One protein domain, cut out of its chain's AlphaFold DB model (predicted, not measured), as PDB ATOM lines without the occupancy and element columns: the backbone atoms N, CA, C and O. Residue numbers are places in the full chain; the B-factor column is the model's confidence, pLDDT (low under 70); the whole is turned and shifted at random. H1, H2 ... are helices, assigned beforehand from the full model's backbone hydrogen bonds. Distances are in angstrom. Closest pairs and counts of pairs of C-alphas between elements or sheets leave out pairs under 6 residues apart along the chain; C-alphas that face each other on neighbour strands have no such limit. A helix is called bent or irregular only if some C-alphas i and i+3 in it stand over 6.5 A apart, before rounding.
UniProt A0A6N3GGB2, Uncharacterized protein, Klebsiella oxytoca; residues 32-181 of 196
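This is residues 32 to 181 of the 196 residues of an uncharacterized protein of Klebsiella oxytoca (UniProt A0A6N3GGB2). What shape do the seven helices make? H6 runs through the middle, with H1, H7 and H3 as a row crossing it on one side; H2, H4 and H5 pack on H6 from elsewhere around it. What are the make-up and size? The printed part has 150 residues, with named helices H1 to H7 in chain order and no named strand: all helix. It is compact and rounded, with a radius of gyration of the C-alphas of 14.4 A and spans of 39 by 33 by 28 A.

Where does each helix lie? H1 is residues 35 to 55, 29.6 A long from C-alpha 35 at (38.727, -43.301, -89.505); H2 is 62 to 74, H3 80 to 95, 21.8 A, and H4 98 to 105. H5 is 113 to 125, H6 130 to 149, 28.6 A, and H7 162 to 178, 24.6 A, ending at C-alpha 178 (25.878, -57.747, -68.419). Is any helix irregular? H2 is, with C-alphas 63 and 66 7.7 A apart.

Which helices are hubs? H3 and H6 touch four helices each, and touch each other at a steep tilt of 62 degrees, closest at the C-alphas of Phe 87 and Gln 133, 5.9 A. What else touches H6? H2 does, with the C-alphas of Ser 66 and Glu 135 closest at 5.1 A; H6 touches H4 with residues 140 to 147 alone, closest at the C-alphas of Leu 104 and Arg 143, 6.2 A, and touches H5 with residues 132 to 136 alone, closest at the C-alphas of Tyr 119 and Leu 136, 6.5 A. How does H7 stand? It touches H1, C-alphas of Tyr 44 and Gly 169 at 4.2 A, at 33 degrees, only just shallow, and H3, Ile 82 to Phe 171 at 6.1 A. Are the backbones helical throughout? Every O i to N i+4 pair is within hydrogen-bond range in H1, H3, H4, H5, H6 and H7; in H2, 7 of 9 are.

How far does it reach? The C-alphas farthest apart, of Lys 32 and Asp 74, are 41.9 A apart. Is anything cut, long or uncertain? The printed part has no cut, and the link from H6 to H7 is long, 12 residues. Residues 150 to 151 have pLDDT under 70.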
ATOM      1  N   LYS A  32      39.810 -45.847 -99.178       89.25
ATOM      2  CA  LYS A  32      38.740 -46.752 -98.726       89.25
ATOM      3  C   LYS A  32      38.814 -47.047 -97.233       89.25
ATOM      4  O   LYS A  32      37.795 -47.409 -96.647       89.25
ATOM      5  N   ILE A  33      39.986 -46.911 -96.616       92.25
ATOM      6  CA  ILE A  33      40.120 -47.051 -95.171       92.25
ATOM      7  C   ILE A  33      39.921 -45.688 -94.516       92.25
ATOM      8  O   ILE A  33      40.783 -44.815 -94.548       92.25
ATOM      9  N   THR A  34      38.752 -45.519 -93.908       92.62
ATOM     10  CA  THR A  34      38.372 -44.307 -93.181       92.62
ATOM     11  C   THR A  34      38.637 -44.452 -91.684       92.62
ATOM     12  O   THR A  34      38.734 -45.556 -91.139       92.62
ATOM     13  N   THR A  35      38.680 -43.322 -90.974       94.06
ATOM     14  CA  THR A  35      38.727 -43.301 -89.505       94.06
ATOM     15  C   THR A  35      37.551 -44.064 -88.881       94.06
ATOM     16  O   THR A  35      37.727 -44.766 -87.884       94.06
ATOM     17  N   SER A  36      36.355 -43.969 -89.470       94.12
ATOM     18  CA  SER A  36      35.157 -44.649 -88.971       94.12
ATOM     19  C   SER A  36      35.237 -46.169 -89.159       94.12
ATOM     20  O   SER A  36      34.976 -46.911 -88.212       94.12
ATOM     21  N   MET A  37      35.730 -46.639 -90.311       93.62
ATOM     22  CA  MET A  37      35.995 -48.058 -90.562       93.62
ATOM     23  C   MET A  37      37.010 -48.623 -89.565       93.62
ATOM     24  O   MET A  37      36.757 -49.657 -88.947       93.62
ATOM     25  N   LEU A  38      38.143 -47.941 -89.357       93.31
ATOM     26  CA  LEU A  38      39.147 -48.385 -88.381       93.31
ATOM     27  C   LEU A  38      38.605 -48.370 -86.952       93.31
ATOM     28  O   LEU A  38      38.899 -49.275 -86.175       93.31
ATOM     29  N   THR A  39      37.755 -47.400 -86.615       94.50
ATOM     30  CA  THR A  39      37.050 -47.382 -85.328       94.50
ATOM     31  C   THR A  39      36.139 -48.601 -85.183       94.50
ATOM     32  O   THR A  39      36.159 -49.247 -84.137       94.50
ATOM     33  N   ALA A  40      35.373 -48.958 -86.217       95.50
ATOM     34  CA  ALA A  40      34.508 -50.136 -86.205       95.50
ATOM     35  C   ALA A  40      35.314 -51.436 -86.044       95.50
ATOM     36  O   ALA A  40      34.969 -52.271 -85.203       95.50
ATOM     37  N   VAL A  41      36.420 -51.575 -86.787       94.50
ATOM     38  CA  VAL A  41      37.359 -52.702 -86.663       94.50
ATOM     39  C   VAL A  41      37.908 -52.792 -85.245       94.50
ATOM     40  O   VAL A  41      37.789 -53.844 -84.623       94.50
ATOM     41  N   ASN A  42      38.457 -51.698 -84.715       94.50
ATOM     42  CA  ASN A  42      39.094 -51.676 -83.399       94.50
ATOM     43  C   ASN A  42      38.097 -51.961 -82.275       94.50
ATOM     44  O   ASN A  42      38.399 -52.740 -81.375       94.50
ATOM     45  N   ARG A  43      36.895 -51.379 -82.331       96.44
ATOM     46  CA  ARG A  43      35.848 -51.635 -81.333       96.44
ATOM     47  C   ARG A  43      35.438 -53.097 -81.328       96.44
ATOM     48  O   ARG A  43      35.459 -53.729 -80.276       96.44
ATOM     49  N   TYR A  44      35.099 -53.639 -82.495       97.25
ATOM     50  CA  TYR A  44      34.719 -55.041 -82.602       97.25
ATOM     51  C   TYR A  44      35.856 -55.964 -82.148       97.25
ATOM     52  O   TYR A  44      35.626 -56.882 -81.365       97.25
ATOM     53  N   PHE A  45      37.086 -55.679 -82.579       94.94
ATOM     54  CA  PHE A  45      38.282 -56.418 -82.195       94.94
ATOM     55  C   PHE A  45      38.484 -56.467 -80.678       94.94
ATOM     56  O   PHE A  45      38.619 -57.553 -80.113       94.94
ATOM     57  N   LEU A  46      38.511 -55.303 -80.025       97.00
ATOM     58  CA  LEU A  46      38.785 -55.192 -78.595       97.00
ATOM     59  C   LEU A  46      37.684 -55.860 -77.774       97.00
ATOM     60  O   LEU A  46      37.987 -56.657 -76.890       97.00
ATOM     61  N   TYR A  47      36.415 -55.599 -78.103       98.06
ATOM     62  CA  TYR A  47      35.296 -56.230 -77.408       98.06
ATOM     63  C   TYR A  47      35.285 -57.740 -77.604       98.06
ATOM     64  O   TYR A  47      35.127 -58.465 -76.630       98.06
ATOM     65  N   PHE A  48      35.492 -58.236 -78.825       97.62
ATOM     66  CA  PHE A  48      35.501 -59.676 -79.068       97.62
ATOM     67  C   PHE A  48      36.668 -60.366 -78.362       97.62
ATOM     68  O   PHE A  48      36.472 -61.407 -77.743       97.62
ATOM     69  N   SER A  49      37.869 -59.786 -78.423       95.81
ATOM     70  CA  SER A  49      39.054 -60.358 -77.769       95.81
ATOM     71  C   SER A  49      38.881 -60.406 -76.252       95.81
ATOM     72  O   SER A  49      39.228 -61.402 -75.627       95.81
ATOM     73  N   PHE A  50      38.299 -59.354 -75.667       97.06
ATOM     74  CA  PHE A  50      37.999 -59.315 -74.241       97.06
ATOM     75  C   PHE A  50      36.862 -60.268 -73.854       97.06
ATOM     76  O   PHE A  50      36.962 -60.962 -72.855       97.06
ATOM     77  N   PHE A  51      35.809 -60.375 -74.666       97.50
ATOM     78  CA  PHE A  51      34.742 -61.364 -74.491       97.50
ATOM     79  C   PHE A  51      35.278 -62.803 -74.505       97.50
ATOM     80  O   PHE A  51      34.923 -63.606 -73.644       97.50
ATOM     81  N   GLU A  52      36.159 -63.121 -75.456       96.12
ATOM     82  CA  GLU A  52      36.764 -64.448 -75.593       96.12
ATOM     83  C   GLU A  52      37.664 -64.798 -74.396       96.12
ATOM     84  O   GLU A  52      37.650 -65.944 -73.943       96.12
ATOM     85  N   SER A  53      38.410 -63.830 -73.852       95.50
ATOM     86  CA  SER A  53      39.224 -64.058 -72.653       95.50
ATOM     87  C   SER A  53      38.386 -64.126 -71.378       95.50
ATOM     88  O   SER A  53      38.611 -65.015 -70.562       95.50
ATOM     89  N   LEU A  54      37.414 -63.225 -71.221       95.88
ATOM     90  CA  LEU A  54      36.595 -63.096 -70.020       95.88
ATOM     91  C   LEU A  54      35.655 -64.283 -69.818       95.88
ATOM     92  O   LEU A  54      35.502 -64.740 -68.692       95.88
ATOM     93  N   LEU A  55      34.992 -64.743 -70.882       96.25
ATOM     94  CA  LEU A  55      33.891 -65.702 -70.763       96.25
ATOM     95  C   LEU A  55      34.177 -67.055 -71.417       96.25
ATOM     96  O   LEU A  55      33.475 -68.013 -71.120       96.25
ATOM     97  N   LEU A  56      35.150 -67.166 -72.325       95.69
ATOM     98  CA  LEU A  56      35.328 -68.373 -73.148       95.69
ATOM     99  C   LEU A  56      36.679 -69.074 -72.945       95.69
ATOM    100  O   LEU A  56      37.096 -69.865 -73.799       95.69
ATOM    101  N   GLY A  57      37.397 -68.746 -71.865       91.12
ATOM    102  CA  GLY A  57      38.700 -69.336 -71.551       91.12
ATOM    103  C   GLY A  57      39.719 -69.232 -72.695       91.12
ATOM    104  O   GLY A  57      40.467 -70.178 -72.935       91.12
ATOM    105  N   CYS A  58      39.700 -68.137 -73.466       90.62
ATOM    106  CA  CYS A  58      40.587 -67.902 -74.616       90.62
ATOM    107  C   CYS A  58      40.490 -68.950 -75.750       90.62
ATOM    108  O   CYS A  58      41.367 -69.009 -76.612       90.62
ATOM    109  N   SER A  59      39.448 -69.787 -75.763       88.00
ATOM    110  CA  SER A  59      39.305 -70.920 -76.695       88.00
ATOM    111  C   SER A  59      37.952 -70.943 -77.417       88.00
ATOM    112  O   SER A  59      37.466 -71.992 -77.859       88.00
ATOM    113  N   GLY A  60      37.345 -69.760 -77.548       90.56
ATOM    114  CA  GLY A  60      36.077 -69.541 -78.226       90.56
ATOM    115  C   GLY A  60      36.048 -70.121 -79.642       90.56
ATOM    116  O   GLY A  60      36.998 -70.018 -80.418       90.56
ATOM    117  N   GLY A  61      34.926 -70.737 -80.012       92.69
ATOM    118  CA  GLY A  61      34.758 -71.273 -81.358       92.69
ATOM    119  C   GLY A  61      33.308 -71.352 -81.809       92.69
ATOM    120  O   GLY A  61      32.437 -71.799 -81.072       92.69
ATOM    121  N   GLN A  62      33.075 -71.037 -83.085       93.56
ATOM    122  CA  GLN A  62      31.756 -71.077 -83.743       93.56
ATOM    123  C   GLN A  62      30.977 -72.395 -83.576       93.56
ATOM    124  O   GLN A  62      29.757 -72.412 -83.680       93.56
ATOM    125  N   LYS A  63      31.666 -73.526 -83.355       93.50
ATOM    126  CA  LYS A  63      31.011 -74.834 -83.181       93.50
ATOM    127  C   LYS A  63      30.213 -74.901 -81.878       93.50
ATOM    128  O   LYS A  63      29.283 -75.689 -81.793       93.50
ATOM    129  N   LYS A  64      30.583 -74.071 -80.902       95.44
ATOM    130  CA  LYS A  64      29.975 -73.973 -79.575       95.44
ATOM    131  C   LYS A  64      28.961 -72.824 -79.482       95.44
ATOM    132  O   LYS A  64      28.502 -72.516 -78.394       95.44
ATOM    133  N   SER A  65      28.595 -72.169 -80.596       97.31
ATOM    134  CA  SER A  65      27.666 -71.024 -80.582       97.31
ATOM    135  C   SER A  65      26.332 -71.330 -79.893       97.31
ATOM    136  O   SER A  65      25.831 -70.477 -79.167       97.31
ATOM    137  N   SER A  66      25.787 -72.540 -80.075       96.94
ATOM    138  CA  SER A  66      24.540 -72.960 -79.413       96.94
ATOM    139  C   SER A  66      24.722 -73.098 -77.902       96.94
ATOM    140  O   SER A  66      23.892 -72.625 -77.129       96.94
ATOM    141  N   ASP A  67      25.837 -73.695 -77.483       97.31
ATOM    142  CA  ASP A  67      26.158 -73.898 -76.070       97.31
ATOM    143  C   ASP A  67      26.398 -72.553 -75.378       97.31
ATOM    144  O   ASP A  67      25.844 -72.304 -74.312       97.31
ATOM    145  N   TYR A  68      27.142 -71.645 -76.018       98.00
ATOM    146  CA  TYR A  68      27.363 -70.293 -75.507       98.00
ATOM    147  C   TYR A  68      26.065 -69.491 -75.398       98.00
ATOM    148  O   TYR A  68      25.853 -68.849 -74.374       98.00
ATOM    149  N   ALA A  69      25.183 -69.534 -76.404       98.19
ATOM    150  CA  ALA A  69      23.909 -68.813 -76.357       98.19
ATOM    151  C   ALA A  69      23.060 -69.251 -75.154       98.19
ATOM    152  O   ALA A  69      22.589 -68.408 -74.393       98.19
ATOM    153  N   LYS A  70      22.927 -70.567 -74.946       97.88
ATOM    154  CA  LYS A  70      22.200 -71.134 -73.801       97.88
ATOM    155  C   LYS A  70      22.852 -70.746 -72.478       97.88
ATOM    156  O   LYS A  70      22.198 -70.177 -71.617       97.88
ATOM    157  N   ALA A  71      24.161 -70.951 -72.362       96.81
ATOM    158  CA  ALA A  71      24.911 -70.681 -71.141       96.81
ATOM    159  C   ALA A  71      24.921 -69.191 -70.743       96.81
ATOM    160  O   ALA A  71      24.997 -68.876 -69.555       96.81
ATOM    161  N   LEU A  72      24.868 -68.272 -71.714       97.44
ATOM    162  CA  LEU A  72      24.722 -66.834 -71.472       97.44
ATOM    163  C   LEU A  72      23.290 -66.479 -71.058       97.44
ATOM    164  O   LEU A  72      23.108 -65.682 -70.140       97.44
ATOM    165  N   MET A  73      22.281 -67.090 -71.687       96.94
ATOM    166  CA  MET A  73      20.881 -66.897 -71.301       96.94
ATOM    167  C   MET A  73      20.578 -67.406 -69.895       96.94
ATOM    168  O   MET A  73      19.982 -66.669 -69.112       96.94
ATOM    169  N   ASP A  74      21.045 -68.607 -69.551       96.25
ATOM    170  CA  ASP A  74      20.851 -69.217 -68.230       96.25
ATOM    171  C   ASP A  74      21.457 -68.356 -67.110       96.25
ATOM    172  O   ASP A  74      20.943 -68.313 -65.995       96.25
ATOM    173  N   ARG A  75      22.532 -67.621 -67.422       94.88
ATOM    174  CA  ARG A  75      23.196 -66.681 -66.508       94.88
ATOM    175  C   ARG A  75      22.626 -65.258 -66.553       94.88
ATOM    176  O   ARG A  75      23.108 -64.402 -65.818       94.88
ATOM    177  N   GLY A  76      21.653 -64.967 -67.418       96.44
ATOM    178  CA  GLY A  76      21.115 -63.611 -67.592       96.44
ATOM    179  C   GLY A  76      22.082 -62.615 -68.253       96.44
ATOM    180  O   GLY A  76      21.870 -61.407 -68.170       96.44
ATOM    181  N   VAL A  77      23.138 -63.097 -68.917       97.00
ATOM    182  CA  VAL A  77      24.185 -62.277 -69.551       97.00
ATOM    183  C   VAL A  77      23.816 -61.998 -71.010       97.00
ATOM    184  O   VAL A  77      24.450 -62.481 -71.951       97.00
ATOM    185  N   TYR A  78      22.727 -61.257 -71.208       97.81
ATOM    186  CA  TYR A  78      22.243 -60.876 -72.533       97.81
ATOM    187  C   TYR A  78      21.322 -59.651 -72.487       97.81
ATOM    188  O   TYR A  78      20.815 -59.262 -71.435       97.81
ATOM    189  N   ASP A  79      21.079 -59.063 -73.658       98.38
ATOM    190  CA  ASP A  79      20.057 -58.041 -73.875       98.38
ATOM    191  C   ASP A  79      19.172 -58.462 -75.056       98.38
ATOM    192  O   ASP A  79      19.643 -58.604 -76.188       98.38
ATOM    193  N   GLU A  80      17.887 -58.695 -74.787       98.31
ATOM    194  CA  GLU A  80      16.926 -59.171 -75.786       98.31
ATOM    195  C   GLU A  80      16.765 -58.196 -76.964       98.31
ATOM    196  O   GLU A  80      16.732 -58.622 -78.121       98.31
ATOM    197  N   SER A  81      16.702 -56.890 -76.692       98.38
ATOM    198  CA  SER A  81      16.527 -55.867 -77.728       98.38
ATOM    199  C   SER A  81      17.741 -55.820 -78.657       98.38
ATOM    200  O   SER A  81      17.610 -55.752 -79.888       98.38
ATOM    201  N   ILE A  82      18.942 -55.933 -78.081       98.62
ATOM    202  CA  ILE A  82      20.184 -55.974 -78.855       98.62
ATOM    203  C   ILE A  82      20.292 -57.270 -79.666       98.62
ATOM    204  O   ILE A  82      20.687 -57.207 -80.831       98.62
ATOM    205  N   ILE A  83      19.893 -58.428 -79.123       98.75
ATOM    206  CA  ILE A  83      19.863 -59.686 -79.890       98.75
ATOM    207  C   ILE A  83      18.939 -59.554 -81.102       98.75
ATOM    208  O   ILE A  83      19.373 -59.821 -82.223       98.75
ATOM    209  N   ARG A  84      17.693 -59.106 -80.896       98.56
ATOM    210  CA  ARG A  84      16.682 -59.010 -81.962       98.56
ATOM    211  C   ARG A  84      17.099 -58.039 -83.066       98.56
ATOM    212  O   ARG A  84      17.003 -58.363 -84.249       98.56
ATOM    213  N   SER A  85      17.597 -56.861 -82.692       98.31
ATOM    214  CA  SER A  85      18.072 -55.864 -83.662       98.31
ATOM    215  C   SER A  85      19.312 -56.345 -84.427       98.31
ATOM    216  O   SER A  85      19.352 -56.235 -85.653       98.31
ATOM    217  N   THR A  86      20.277 -56.963 -83.739       98.62
ATOM    218  CA  THR A  86      21.470 -57.568 -84.362       98.62
ATOM    219  C   THR A  86      21.083 -58.667 -85.346       98.62
ATOM    220  O   THR A  86      21.579 -58.697 -86.476       98.62
ATOM    221  N   PHE A  87      20.164 -59.545 -84.941       98.62
ATOM    222  CA  PHE A  87      19.643 -60.605 -85.790       98.62
ATOM    223  C   PHE A  87      19.011 -60.037 -87.057       98.62
ATOM    224  O   PHE A  87      19.338 -60.508 -88.142       98.62
ATOM    225  N   SER A  88      18.166 -59.005 -86.941       97.88
ATOM    226  CA  SER A  88      17.530 -58.369 -88.102       97.88
ATOM    227  C   SER A  88      18.570 -57.860 -89.100       97.88
ATOM    228  O   SER A  88      18.492 -58.194 -90.279       97.88
ATOM    229  N   VAL A  89      19.590 -57.132 -88.631       97.38
ATOM    230  CA  VAL A  89      20.658 -56.600 -89.496       97.38
ATOM    231  C   VAL A  89      21.413 -57.727 -90.206       97.38
ATOM    232  O   VAL A  89      21.659 -57.657 -91.413       97.38
ATOM    233  N   PHE A  90      21.781 -58.792 -89.486       97.38
ATOM    234  CA  PHE A  90      22.471 -59.934 -90.090       97.38
ATOM    235  C   PHE A  90      21.574 -60.684 -91.078       97.38
ATOM    236  O   PHE A  90      22.015 -60.990 -92.188       97.38
ATOM    237  N   ALA A  91      20.325 -60.956 -90.706       96.94
ATOM    238  CA  ALA A  91      19.377 -61.664 -91.548       96.94
ATOM    239  C   ALA A  91      19.120 -60.896 -92.848       96.94
ATOM    240  O   ALA A  91      19.301 -61.464 -93.925       96.94
ATOM    241  N   ASP A  92      18.814 -59.600 -92.771       95.75
ATOM    242  CA  ASP A  92      18.552 -58.761 -93.943       95.75
ATOM    243  C   ASP A  92      19.781 -58.686 -94.866       95.75
ATOM    244  O   ASP A  92      19.665 -58.812 -96.093       95.75
ATOM    245  N   ARG A  93      20.990 -58.584 -94.296       94.88
ATOM    246  CA  ARG A  93      22.238 -58.570 -95.073       94.88
ATOM    247  C   ARG A  93      22.459 -59.854 -95.874       94.88
ATOM    248  O   ARG A  93      22.952 -59.784 -97.003       94.88
ATOM    249  N   TYR A  94      22.184 -61.007 -95.272       95.31
ATOM    250  CA  TYR A  94      22.541 -62.317 -95.823       95.31
ATOM    251  C   TYR A  94      21.414 -62.975 -96.624       95.31
ATOM    252  O   TYR A  94      21.704 -63.740 -97.543       95.31
ATOM    253  N   VAL A  95      20.150 -62.655 -96.334       94.06
ATOM    254  CA  VAL A  95      19.006 -63.117 -97.135       94.06
ATOM    255  C   VAL A  95      18.985 -62.439 -98.505       94.06
ATOM    256  O   VAL A  95      18.689 -63.085 -99.505       94.06
ATOM    257  N   THR A  96      19.372 -61.160 -98.562       91.94
ATOM    258  CA  THR A  96      19.391 -60.367 -99.800       91.94
ATOM    259  C   THR A  96      20.455 -60.857-100.784       91.94
ATOM    260  O   THR A  96      20.281 -60.753-101.996       91.94
ATOM    261  N   ASP A  97      21.564 -61.403-100.280       91.38
ATOM    262  CA  ASP A  97      22.656 -61.916-101.104       91.38
ATOM    263  C   ASP A  97      23.332 -63.118-100.431       91.38
ATOM    264  O   ASP A  97      24.225 -62.978 -99.584       91.38
ATOM    265  N   ARG A  98      22.944 -64.324-100.866       93.19
ATOM    266  CA  ARG A  98      23.515 -65.588-100.381       93.19
ATOM    267  C   ARG A  98      25.033 -65.656-100.565       93.19
ATOM    268  O   ARG A  98      25.708 -66.256 -99.731       93.19
ATOM    269  N   ARG A  99      25.615 -64.999-101.576       91.75
ATOM    270  CA  ARG A  99      27.076 -65.018-101.784       91.75
ATOM    271  C   ARG A  99      27.814 -64.332-100.637       91.75
ATOM    272  O   ARG A  99      28.916 -64.746-100.278       91.75
ATOM    273  N   ARG A 100      27.211 -63.313-100.010       91.38
ATOM    274  CA  ARG A 100      27.765 -62.687 -98.793       91.38
ATOM    275  C   ARG A 100      27.772 -63.661 -97.623       91.38
ATOM    276  O   ARG A 100      28.735 -63.665 -96.857       91.38
ATOM    277  N   TYR A 101      26.731 -64.480 -97.502       94.56
ATOM    278  CA  TYR A 101      26.639 -65.516 -96.478       94.56
ATOM    279  C   TYR A 101      27.661 -66.642 -96.703       94.56
ATOM    280  O   TYR A 101      28.380 -67.034 -95.785       94.56
ATOM    281  N   GLU A 102      27.806 -67.105 -97.941       93.38
ATOM    282  CA  GLU A 102      28.815 -68.103 -98.313       93.38
ATOM    283  C   GLU A 102      30.235 -67.581 -98.067       93.38
ATOM    284  O   GLU A 102      31.059 -68.274 -97.467       93.38
ATOM    285  N   SER A 103      30.501 -66.322 -98.431       91.06
ATOM    286  CA  SER A 103      31.768 -65.640 -98.141       91.06
ATOM    287  C   SER A 103      32.035 -65.520 -96.636       91.06
ATOM    288  O   SER A 103      33.171 -65.715 -96.204       91.06
ATOM    289  N   LEU A 104      31.006 -65.249 -95.820       92.75
ATOM    290  CA  LEU A 104      31.126 -65.248 -94.361       92.75
ATOM    291  C   LEU A 104      31.565 -66.628 -93.849       92.75
ATOM    292  O   LEU A 104      32.496 -66.715 -93.040       92.75
ATOM    293  N   CYS A 105      30.907 -67.690 -94.314       93.38
ATOM    294  CA  CYS A 105      31.133 -69.060 -93.857       93.38
ATOM    295  C   CYS A 105      32.460 -69.656 -94.349       93.38
ATOM    296  O   CYS A 105      33.038 -70.507 -93.666       93.38
ATOM    297  N   GLY A 106      32.954 -69.204 -95.503       90.50
ATOM    298  CA  GLY A 106      34.159 -69.720 -96.146       90.50
ATOM    299  C   GLY A 106      34.006 -71.163 -96.645       90.50
ATOM    300  O   GLY A 106      32.905 -71.691 -96.790       90.50
ATOM    301  N   GLU A 107      35.135 -71.815 -96.918       90.56
ATOM    302  CA  GLU A 107      35.185 -73.220 -97.357       90.56
ATOM    303  C   GLU A 107      34.627 -74.215 -96.316       90.56
ATOM    304  O   GLU A 107      34.579 -73.926 -95.119       90.56
ATOM    305  N   ASP A 108      34.273 -75.423 -96.763       90.56
ATOM    306  CA  ASP A 108      33.622 -76.461 -95.942       90.56
ATOM    307  C   ASP A 108      34.463 -76.953 -94.756       90.56
ATOM    308  O   ASP A 108      33.930 -77.355 -93.720       90.56
ATOM    309  N   ARG A 109      35.795 -76.870 -94.867       89.06
ATOM    310  CA  ARG A 109      36.709 -77.153 -93.748       89.06
ATOM    311  C   ARG A 109      36.603 -76.125 -92.622       89.06
ATOM    312  O   ARG A 109      36.894 -76.448 -91.473       89.06
ATOM    313  N   HIS A 110      36.210 -74.894 -92.947       89.88
ATOM    314  CA  HIS A 110      36.047 -73.829 -91.967       89.88
ATOM    315  C   HIS A 110      34.665 -73.896 -91.339       89.88
ATOM    316  O   HIS A 110      34.564 -73.809 -90.125       89.88
ATOM    317  N   THR A 111      33.617 -74.076 -92.138       93.88
ATOM    318  CA  THR A 111      32.239 -74.213 -91.656       93.88
ATOM    319  C   THR A 111      31.616 -75.398 -92.363       93.88
ATOM    320  O   THR A 111      31.571 -75.412 -93.588       93.88
ATOM    321  N   ARG A 112      31.132 -76.390 -91.616       94.50
ATOM    322  CA  ARG A 112      30.555 -77.586 -92.231       94.50
ATOM    323  C   ARG A 112      29.286 -77.242 -93.036       94.50
ATOM    324  O   ARG A 112      28.546 -76.352 -92.610       94.50
ATOM    325  N   PRO A 113      29.006 -77.935 -94.156       95.12
ATOM    326  CA  PRO A 113      27.833 -77.660 -94.991       95.12
ATOM    327  C   PRO A 113      26.497 -77.703 -94.239       95.12
ATOM    328  O   PRO A 113      25.666 -76.821 -94.417       95.12
ATOM    329  N   ASP A 114      26.319 -78.671 -93.340       95.94
ATOM    330  CA  ASP A 114      25.132 -78.791 -92.481       95.94
ATOM    331  C   ASP A 114      24.913 -77.546 -91.604       95.94
ATOM    332  O   ASP A 114      23.798 -77.045 -91.479       95.94
ATOM    333  N   THR A 115      25.994 -76.999 -91.051       95.25
ATOM    334  CA  THR A 115      25.989 -75.790 -90.226       95.25
ATOM    335  C   THR A 115      25.653 -74.556 -91.064       95.25
ATOM    336  O   THR A 115      24.898 -73.698 -90.606       95.25
ATOM    337  N   LYS A 116      26.173 -74.475 -92.299       95.56
ATOM    338  CA  LYS A 116      25.833 -73.400 -93.246       95.56
ATOM    339  C   LYS A 116      24.340 -73.413 -93.567       95.56
ATOM    340  O   LYS A 116      23.670 -72.398 -93.413       95.56
ATOM    341  N   GLU A 117      23.800 -74.563 -93.965       96.75
ATOM    342  CA  GLU A 117      22.384 -74.648 -94.330       96.75
ATOM    343  C   GLU A 117      21.466 -74.451 -93.118       96.75
ATOM    344  O   GLU A 117      20.442 -73.783 -93.248       96.75
ATOM    345  N   LYS A 118      21.851 -74.930 -91.922       96.38
ATOM    346  CA  LYS A 118      21.118 -74.664 -90.671       96.38
ATOM    347  C   LYS A 118      20.919 -73.163 -90.460       96.38
ATOM    348  O   LYS A 118      19.789 -72.697 -90.325       96.38
ATOM    349  N   TYR A 119      22.010 -72.402 -90.418       97.19
ATOM    350  CA  TYR A 119      21.942 -70.971 -90.124       97.19
ATOM    351  C   TYR A 119      21.375 -70.154 -91.284       97.19
ATOM    352  O   TYR A 119      20.701 -69.154 -91.043       97.19
ATOM    353  N   TYR A 120      21.581 -70.583 -92.530       97.56
ATOM    354  CA  TYR A 120      20.904 -69.968 -93.668       97.56
ATOM    355  C   TYR A 120      19.385 -70.168 -93.593       97.56
ATOM    356  O   TYR A 120      18.632 -69.218 -93.795       97.56
ATOM    357  N   GLY A 121      18.927 -71.361 -93.200       97.31
ATOM    358  CA  GLY A 121      17.514 -71.636 -92.937       97.31
ATOM    359  C   GLY A 121      16.929 -70.728 -91.852       97.31
ATOM    360  O   GLY A 121      15.860 -70.159 -92.051       97.31
ATOM    361  N   VAL A 122      17.659 -70.519 -90.751       97.12
ATOM    362  CA  VAL A 122      17.281 -69.576 -89.678       97.12
ATOM    363  C   VAL A 122      17.118 -68.144 -90.205       97.12
ATOM    364  O   VAL A 122      16.134 -67.478 -89.877       97.12
ATOM    365  N   ILE A 123      18.053 -67.683 -91.044       96.88
ATOM    366  CA  ILE A 123      18.006 -66.360 -91.685       96.88
ATOM    367  C   ILE A 123      16.779 -66.241 -92.596       96.88
ATOM    368  O   ILE A 123      16.008 -65.290 -92.472       96.88
ATOM    369  N   CYS A 124      16.570 -67.209 -93.493       96.44
ATOM    370  CA  CYS A 124      15.456 -67.202 -94.443       96.44
ATOM    371  C   CYS A 124      14.092 -67.271 -93.751       96.44
ATOM    372  O   CYS A 124      13.150 -66.617 -94.194       96.44
ATOM    373  N   ALA A 125      13.989 -68.041 -92.668       96.00
ATOM    374  CA  ALA A 125      12.760 -68.183 -91.898       96.00
ATOM    375  C   ALA A 125      12.456 -66.972 -91.003       96.00
ATOM    376  O   ALA A 125      11.363 -66.916 -90.449       96.00
ATOM    377  N   LYS A 126      13.404 -66.031 -90.839       93.56
ATOM    378  CA  LYS A 126      13.329 -64.947 -89.845       93.56
ATOM    379  C   LYS A 126      12.899 -65.488 -88.477       93.56
ATOM    380  O   LYS A 126      11.890 -65.056 -87.929       93.56
ATOM    381  N   ALA A 127      13.641 -66.483 -87.982       93.44
ATOM    382  CA  ALA A 127      13.312 -67.185 -86.743       93.44
ATOM    383  C   ALA A 127      12.967 -66.209 -85.606       93.44
ATOM    384  O   ALA A 127      13.705 -65.253 -85.384       93.44
ATOM    385  N   ASP A 128      11.869 -66.461 -84.892       92.88
ATOM    386  CA  ASP A 128      11.379 -65.595 -83.805       92.88
ATOM    387  C   ASP A 128      11.918 -65.999 -82.419       92.88
ATOM    388  O   ASP A 128      11.944 -65.204 -81.479       92.88
ATOM    389  N   ASP A 129      12.403 -67.239 -82.301       96.50
ATOM    390  CA  ASP A 129      12.987 -67.774 -81.074       96.50
ATOM    391  C   ASP A 129      14.294 -67.054 -80.704       96.50
ATOM    392  O   ASP A 129      15.267 -67.057 -81.466       96.50
ATOM    393  N   LEU A 130      14.332 -66.474 -79.503       97.50
ATOM    394  CA  LEU A 130      15.440 -65.634 -79.054       97.50
ATOM    395  C   LEU A 130      16.751 -66.422 -78.914       97.50
ATOM    396  O   LEU A 130      17.811 -65.893 -79.244       97.50
ATOM    397  N   VAL A 131      16.698 -67.684 -78.467       97.62
ATOM    398  CA  VAL A 131      17.892 -68.544 -78.338       97.62
ATOM    399  C   VAL A 131      18.510 -68.774 -79.715       97.62
ATOM    400  O   VAL A 131      19.717 -68.614 -79.896       97.62
ATOM    401  N   THR A 132      17.681 -69.098 -80.706       98.12
ATOM    402  CA  THR A 132      18.099 -69.314 -82.095       98.12
ATOM    403  C   THR A 132      18.688 -68.047 -82.715       98.12
ATOM    404  O   THR A 132      19.710 -68.111 -83.407       98.12
ATOM    405  N   GLN A 133      18.083 -66.884 -82.455       98.62
ATOM    406  CA  GLN A 133      18.625 -65.597 -82.893       98.62
ATOM    407  C   GLN A 133      19.990 -65.322 -82.251       98.62
ATOM    408  O   GLN A 133      20.939 -64.958 -82.947       98.62
ATOM    409  N   PHE A 134      20.113 -65.547 -80.941       98.62
ATOM    410  CA  PHE A 134      21.355 -65.346 -80.202       98.62
ATOM    411  C   PHE A 134      22.469 -66.275 -80.709       98.62
ATOM    412  O   PHE A 134      23.590 -65.827 -80.971       98.62
ATOM    413  N   GLU A 135      22.145 -67.548 -80.942       98.38
ATOM    414  CA  GLU A 135      23.050 -68.530 -81.535       98.38
ATOM    415  C   GLU A 135      23.587 -68.049 -82.894       98.38
ATOM    416  O   GLU A 135      24.804 -68.062 -83.117       98.38
ATOM    417  N   LEU A 136      22.704 -67.571 -83.785       98.56
ATOM    418  CA  LEU A 136      23.110 -67.027 -85.082       98.56
ATOM    419  C   LEU A 136      24.029 -65.808 -84.914       98.56
ATOM    420  O   LEU A 136      25.057 -65.728 -85.590       98.56
ATOM    421  N   CYS A 137      23.687 -64.869 -84.030       98.69
ATOM    422  CA  CYS A 137      24.490 -63.671 -83.792       98.69
ATOM    423  C   CYS A 137      25.912 -64.030 -83.334       98.69
ATOM    424  O   CYS A 137      26.886 -63.537 -83.908       98.69
ATOM    425  N   LEU A 138      26.052 -64.962 -82.383       98.62
ATOM    426  CA  LEU A 138      27.357 -65.468 -81.946       98.62
ATOM    427  C   LEU A 138      28.108 -66.161 -83.086       98.62
ATOM    428  O   LEU A 138      29.296 -65.904 -83.280       98.62
ATOM    429  N   PHE A 139      27.436 -67.020 -83.859       98.44
ATOM    430  CA  PHE A 139      28.035 -67.679 -85.022       98.44
ATOM    431  C   PHE A 139      28.608 -66.663 -86.019       98.44
ATOM    432  O   PHE A 139      29.771 -66.777 -86.420       98.44
ATOM    433  N   VAL A 140      27.827 -65.639 -86.379       97.88
ATOM    434  CA  VAL A 140      28.269 -64.570 -87.281       97.88
ATOM    435  C   VAL A 140      29.473 -63.839 -86.689       97.88
ATOM    436  O   VAL A 140      30.457 -63.653 -87.402       97.88
ATOM    437  N   CYS A 141      29.461 -63.494 -85.400       97.94
ATOM    438  CA  CYS A 141      30.614 -62.885 -84.742       97.94
ATOM    439  C   CYS A 141      31.860 -63.784 -84.818       97.94
ATOM    440  O   CYS A 141      32.894 -63.330 -85.293       97.94
ATOM    441  N   PHE A 142      31.796 -65.076 -84.486       96.94
ATOM    442  CA  PHE A 142      32.966 -65.955 -84.650       96.94
ATOM    443  C   PHE A 142      33.479 -66.002 -86.100       96.94
ATOM    444  O   PHE A 142      34.690 -66.030 -86.340       96.94
ATOM    445  N   ARG A 143      32.581 -65.989 -87.093       95.12
ATOM    446  CA  ARG A 143      32.975 -65.926 -88.508       95.12
ATOM    447  C   ARG A 143      33.630 -64.600 -88.872       95.12
ATOM    448  O   ARG A 143      34.623 -64.610 -89.595       95.12
ATOM    449  N   LEU A 144      33.107 -63.476 -88.387       94.56
ATOM    450  CA  LEU A 144      33.688 -62.151 -88.614       94.56
ATOM    451  C   LEU A 144      35.083 -62.059 -88.010       94.56
ATOM    452  O   LEU A 144      36.016 -61.700 -88.727       94.56
ATOM    453  N   ARG A 145      35.243 -62.495 -86.759       93.12
ATOM    454  CA  ARG A 145      36.536 -62.646 -86.089       93.12
ATOM    455  C   ARG A 145      37.539 -63.394 -86.968       93.12
ATOM    456  O   ARG A 145      38.610 -62.880 -87.287       93.12
ATOM    457  N   ASN A 146      37.165 -64.577 -87.445       90.38
ATOM    458  CA  ASN A 146      38.034 -65.384 -88.300       90.38
ATOM    459  C   ASN A 146      38.342 -64.704 -89.643       90.38
ATOM    460  O   ASN A 146      39.475 -64.753 -90.115       90.38
ATOM    461  N   ASN A 147      37.363 -64.044 -90.257       87.88
ATOM    462  CA  ASN A 147      37.530 -63.395 -91.555       87.88
ATOM    463  C   ASN A 147      38.381 -62.114 -91.491       87.88
ATOM    464  O   ASN A 147      39.034 -61.772 -92.483       87.88
ATOM    465  N   LEU A 148      38.376 -61.415 -90.353       83.50
ATOM    466  CA  LEU A 148      39.242 -60.263 -90.098       83.50
ATOM    467  C   LEU A 148      40.676 -60.702 -89.804       83.50
ATOM    468  O   LEU A 148      41.605 -60.144 -90.381       83.50
ATOM    469  N   PHE A 149      40.875 -61.721 -88.963       71.88
ATOM    470  CA  PHE A 149      42.222 -62.139 -88.560       71.88
ATOM    471  C   PHE A 149      42.939 -63.012 -89.577       71.88
ATOM    472  O   PHE A 149      44.157 -62.934 -89.700       71.88
ATOM    473  N   HIS A 150      42.205 -63.836 -90.325       67.69
ATOM    474  CA  HIS A 150      42.811 -64.756 -91.286       67.69
ATOM    475  C   HIS A 150      42.831 -64.216 -92.719       67.69
ATOM    476  O   HIS A 150      43.285 -64.908 -93.628       67.69
ATOM    477  N   GLY A 151      42.386 -62.972 -92.941       64.00
ATOM    478  CA  GLY A 151      42.744 -62.227 -94.149       64.00
ATOM    479  C   GLY A 151      41.746 -62.124 -95.313       64.00
ATOM    480  O   GLY A 151      41.986 -61.250 -96.151       64.00
ATOM    481  N   PRO A 152      40.645 -62.902 -95.448       71.19
ATOM    482  CA  PRO A 152      39.788 -62.783 -96.631       71.19
ATOM    483  C   PRO A 152      39.208 -61.383 -96.842       71.19
ATOM    484  O   PRO A 152      39.058 -60.961 -97.984       71.19
ATOM    485  N   LYS A 153      38.899 -60.648 -95.765       73.25
ATOM    486  CA  LYS A 153      38.256 -59.324 -95.854       73.25
ATOM    487  C   LYS A 153      39.220 -58.198 -96.223       73.25
ATOM    488  O   LYS A 153      38.823 -57.275 -96.931       73.25
ATOM    489  N   TRP A 154      40.483 -58.304 -95.820       75.62
ATOM    490  CA  TRP A 154      41.516 -57.321 -96.158       75.62
ATOM    491  C   TRP A 154      41.799 -57.257 -97.660       75.62
ATOM    492  O   TRP A 154      42.076 -56.183 -98.184       75.62
ATOM    493  N   ARG A 155      41.603 -58.371 -98.382       73.00
ATOM    494  CA  ARG A 155      41.710 -58.428 -99.852       73.00
ATOM    495  C   ARG A 155      40.713 -57.520-100.580       73.00
ATOM    496  O   ARG A 155      40.906 -57.230-101.754       73.00
ATOM    497  N   TYR A 156      39.659 -57.088 -99.889       77.12
ATOM    498  CA  TYR A 156      38.609 -56.216-100.416       77.12
ATOM    499  C   TYR A 156      38.532 -54.885 -99.660       77.12
ATOM    500  O   TYR A 156      37.496 -54.228 -99.695       77.12
ATOM    501  N   PHE A 157      39.601 -54.505 -98.948       80.00
ATOM    502  CA  PHE A 157      39.692 -53.248 -98.195       80.00
ATOM    503  C   PHE A 157      38.509 -53.004 -97.248       80.00
ATOM    504  O   PHE A 157      38.073 -51.872 -97.075       80.00
ATOM    505  N   LEU A 158      37.973 -54.080 -96.657       82.94
ATOM    506  CA  LEU A 158      36.839 -54.031 -95.728       82.94
ATOM    507  C   LEU A 158      35.561 -53.389 -96.307       82.94
ATOM    508  O   LEU A 158      34.704 -52.924 -95.554       82.94
ATOM    509  N   ASP A 159      35.389 -53.420 -97.628       82.88
ATOM    510  CA  ASP A 159      34.228 -52.813 -98.276       82.88
ATOM    511  C   ASP A 159      32.895 -53.374 -97.732       82.88
ATOM    512  O   ASP A 159      32.711 -54.584 -97.508       82.88
ATOM    513  N   GLY A 160      31.977 -52.452 -97.436       84.62
ATOM    514  CA  GLY A 160      30.684 -52.724 -96.816       84.62
ATOM    515  C   GLY A 160      30.740 -53.476 -95.479       84.62
ATOM    516  O   GLY A 160      29.771 -54.174 -95.163       84.62
ATOM    517  N   GLN A 161      31.860 -53.435 -94.738       90.12
ATOM    518  CA  GLN A 161      31.987 -54.076 -93.419       90.12
ATOM    519  C   GLN A 161      31.681 -53.142 -92.241       90.12
ATOM    520  O   GLN A 161      31.408 -53.653 -91.165       90.12
ATOM    521  N   GLU A 162      31.687 -51.820 -92.417       93.31
ATOM    522  CA  GLU A 162      31.587 -50.867 -91.299       93.31
ATOM    523  C   GLU A 162      30.342 -51.087 -90.429       93.31
ATOM    524  O   GLU A 162      30.466 -51.399 -89.249       93.31
ATOM    525  N   GLU A 163      29.146 -51.031 -91.022       94.94
ATOM    526  CA  GLU A 163      27.877 -51.287 -90.321       94.94
ATOM    527  C   GLU A 163      27.844 -52.680 -89.677       94.94
ATOM    528  O   GLU A 163      27.371 -52.849 -88.552       94.94
ATOM    529  N   LEU A 164      28.391 -53.683 -90.368       94.88
ATOM    530  CA  LEU A 164      28.422 -55.060 -89.887       94.88
ATOM    531  C   LEU A 164      29.292 -55.194 -88.628       94.88
ATOM    532  O   LEU A 164      28.904 -55.878 -87.684       94.88
ATOM    533  N   LEU A 165      30.447 -54.525 -88.608       96.06
ATOM    534  CA  LEU A 165      31.375 -54.511 -87.479       96.06
ATOM    535  C   LEU A 165      30.855 -53.660 -86.323       96.06
ATOM    536  O   LEU A 165      31.004 -54.062 -85.174       96.06
ATOM    537  N   LEU A 166      30.200 -52.531 -86.604       97.19
ATOM    538  CA  LEU A 166      29.527 -51.731 -85.580       97.19
ATOM    539  C   LEU A 166      28.404 -52.526 -84.911       97.19
ATOM    540  O   LEU A 166      28.343 -52.578 -83.686       97.19
ATOM    541  N   THR A 167      27.570 -53.202 -85.702       98.19
ATOM    542  CA  THR A 167      26.479 -54.047 -85.195       98.19
ATOM    543  C   THR A 167      27.030 -55.193 -84.346       98.19
ATOM    544  O   THR A 167      26.631 -55.363 -83.196       98.19
ATOM    545  N   ALA A 168      28.010 -55.938 -84.870       98.25
ATOM    546  CA  ALA A 168      28.659 -57.022 -84.136       98.25
ATOM    547  C   ALA A 168      29.358 -56.522 -82.858       98.25
ATOM    548  O   ALA A 168      29.308 -57.184 -81.826       98.25
ATOM    549  N   GLY A 169      29.995 -55.350 -82.908       98.38
ATOM    550  CA  GLY A 169      30.642 -54.722 -81.761       98.38
ATOM    551  C   GLY A 169      29.648 -54.330 -80.670       98.38
ATOM    552  O   GLY A 169      29.878 -54.651 -79.509       98.38
ATOM    553  N   THR A 170      28.530 -53.695 -81.032       98.56
ATOM    554  CA  THR A 170      27.440 -53.353 -80.101       98.56
ATOM    555  C   THR A 170      26.853 -54.600 -79.447       98.56
ATOM    556  O   THR A 170      26.645 -54.619 -78.235       98.56
ATOM    557  N   PHE A 171      26.649 -55.661 -80.225       98.81
ATOM    558  CA  PHE A 171      26.173 -56.938 -79.712       98.81
ATOM    559  C   PHE A 171      27.124 -57.542 -78.672       98.81
ATOM    560  O   PHE A 171      26.698 -57.812 -77.551       98.81
ATOM    561  N   ILE A 172      28.417 -57.682 -78.980       98.69
ATOM    562  CA  ILE A 172      29.388 -58.220 -78.013       98.69
ATOM    563  C   ILE A 172      29.522 -57.311 -76.787       98.69
ATOM    564  O   ILE A 172      29.572 -57.798 -75.661       98.69
ATOM    565  N   HIS A 173      29.524 -55.992 -76.984       98.56
ATOM    566  CA  HIS A 173      29.531 -55.034 -75.882       98.56
ATOM    567  C   HIS A 173      28.330 -55.223 -74.948       98.56
ATOM    568  O   HIS A 173      28.503 -55.168 -73.737       98.56
ATOM    569  N   SER A 174      27.131 -55.490 -75.479       98.56
ATOM    570  CA  SER A 174      25.943 -55.725 -74.644       98.56
ATOM    571  C   SER A 174      26.081 -56.953 -73.738       98.56
ATOM    572  O   SER A 174      25.631 -56.925 -72.598       98.56
ATOM    573  N   ILE A 175      26.770 -58.000 -74.205       98.25
ATOM    574  CA  ILE A 175      27.082 -59.186 -73.394       98.25
ATOM    575  C   ILE A 175      28.073 -58.802 -72.289       98.25
ATOM    576  O   ILE A 175      27.855 -59.121 -71.125       98.25
ATOM    577  N   LEU A 176      29.139 -58.078 -72.642       97.44
ATOM    578  CA  LEU A 176      30.152 -57.611 -71.689       97.44
ATOM    579  C   LEU A 176      29.576 -56.673 -70.620       97.44
ATOM    580  O   LEU A 176      30.004 -56.718 -69.469       97.44
ATOM    581  N   ASP A 177      28.608 -55.833 -70.974       96.31
ATOM    582  CA  ASP A 177      27.956 -54.919 -70.032       96.31
ATOM    583  C   ASP A 177      27.132 -55.665 -68.969       96.31
ATOM    584  O   ASP A 177      27.015 -55.208 -67.835       96.31
ATOM    585  N   LYS A 178      26.620 -56.852 -69.318       95.38
ATOM    586  CA  LYS A 178      25.878 -57.747 -68.419       95.38
ATOM    587  C   LYS A 178      26.749 -58.803 -67.743       95.38
ATOM    588  O   LYS A 178      26.252 -59.526 -66.882       95.38
ATOM    589  N   ALA A 179      28.010 -58.941 -68.147       93.62
ATOM    590  CA  ALA A 179      28.900 -59.946 -67.585       93.62
ATOM    591  C   ALA A 179      29.192 -59.633 -66.105       93.62
ATOM    592  O   ALA A 179      29.308 -58.457 -65.742       93.62
ATOM    593  N   PRO A 180      29.299 -60.663 -65.246       84.88
ATOM    594  CA  PRO A 180      29.504 -60.469 -63.817       84.88
ATOM    595  C   PRO A 180      30.805 -59.709 -63.539       84.88
ATOM    596  O   PRO A 180      31.824 -59.895 -64.212       84.88
ATOM    597  N   ARG A 181      30.743 -58.833 -62.535       88.38
ATOM    598  CA  ARG A 181      31.877 -58.080 -61.998       88.38
ATOM    599  C   ARG A 181      31.891 -58.263 -60.487       88.38
ATOM    600  O   ARG A 181      30.852 -58.089 -59.850       88.38
TER     601      ARG A 181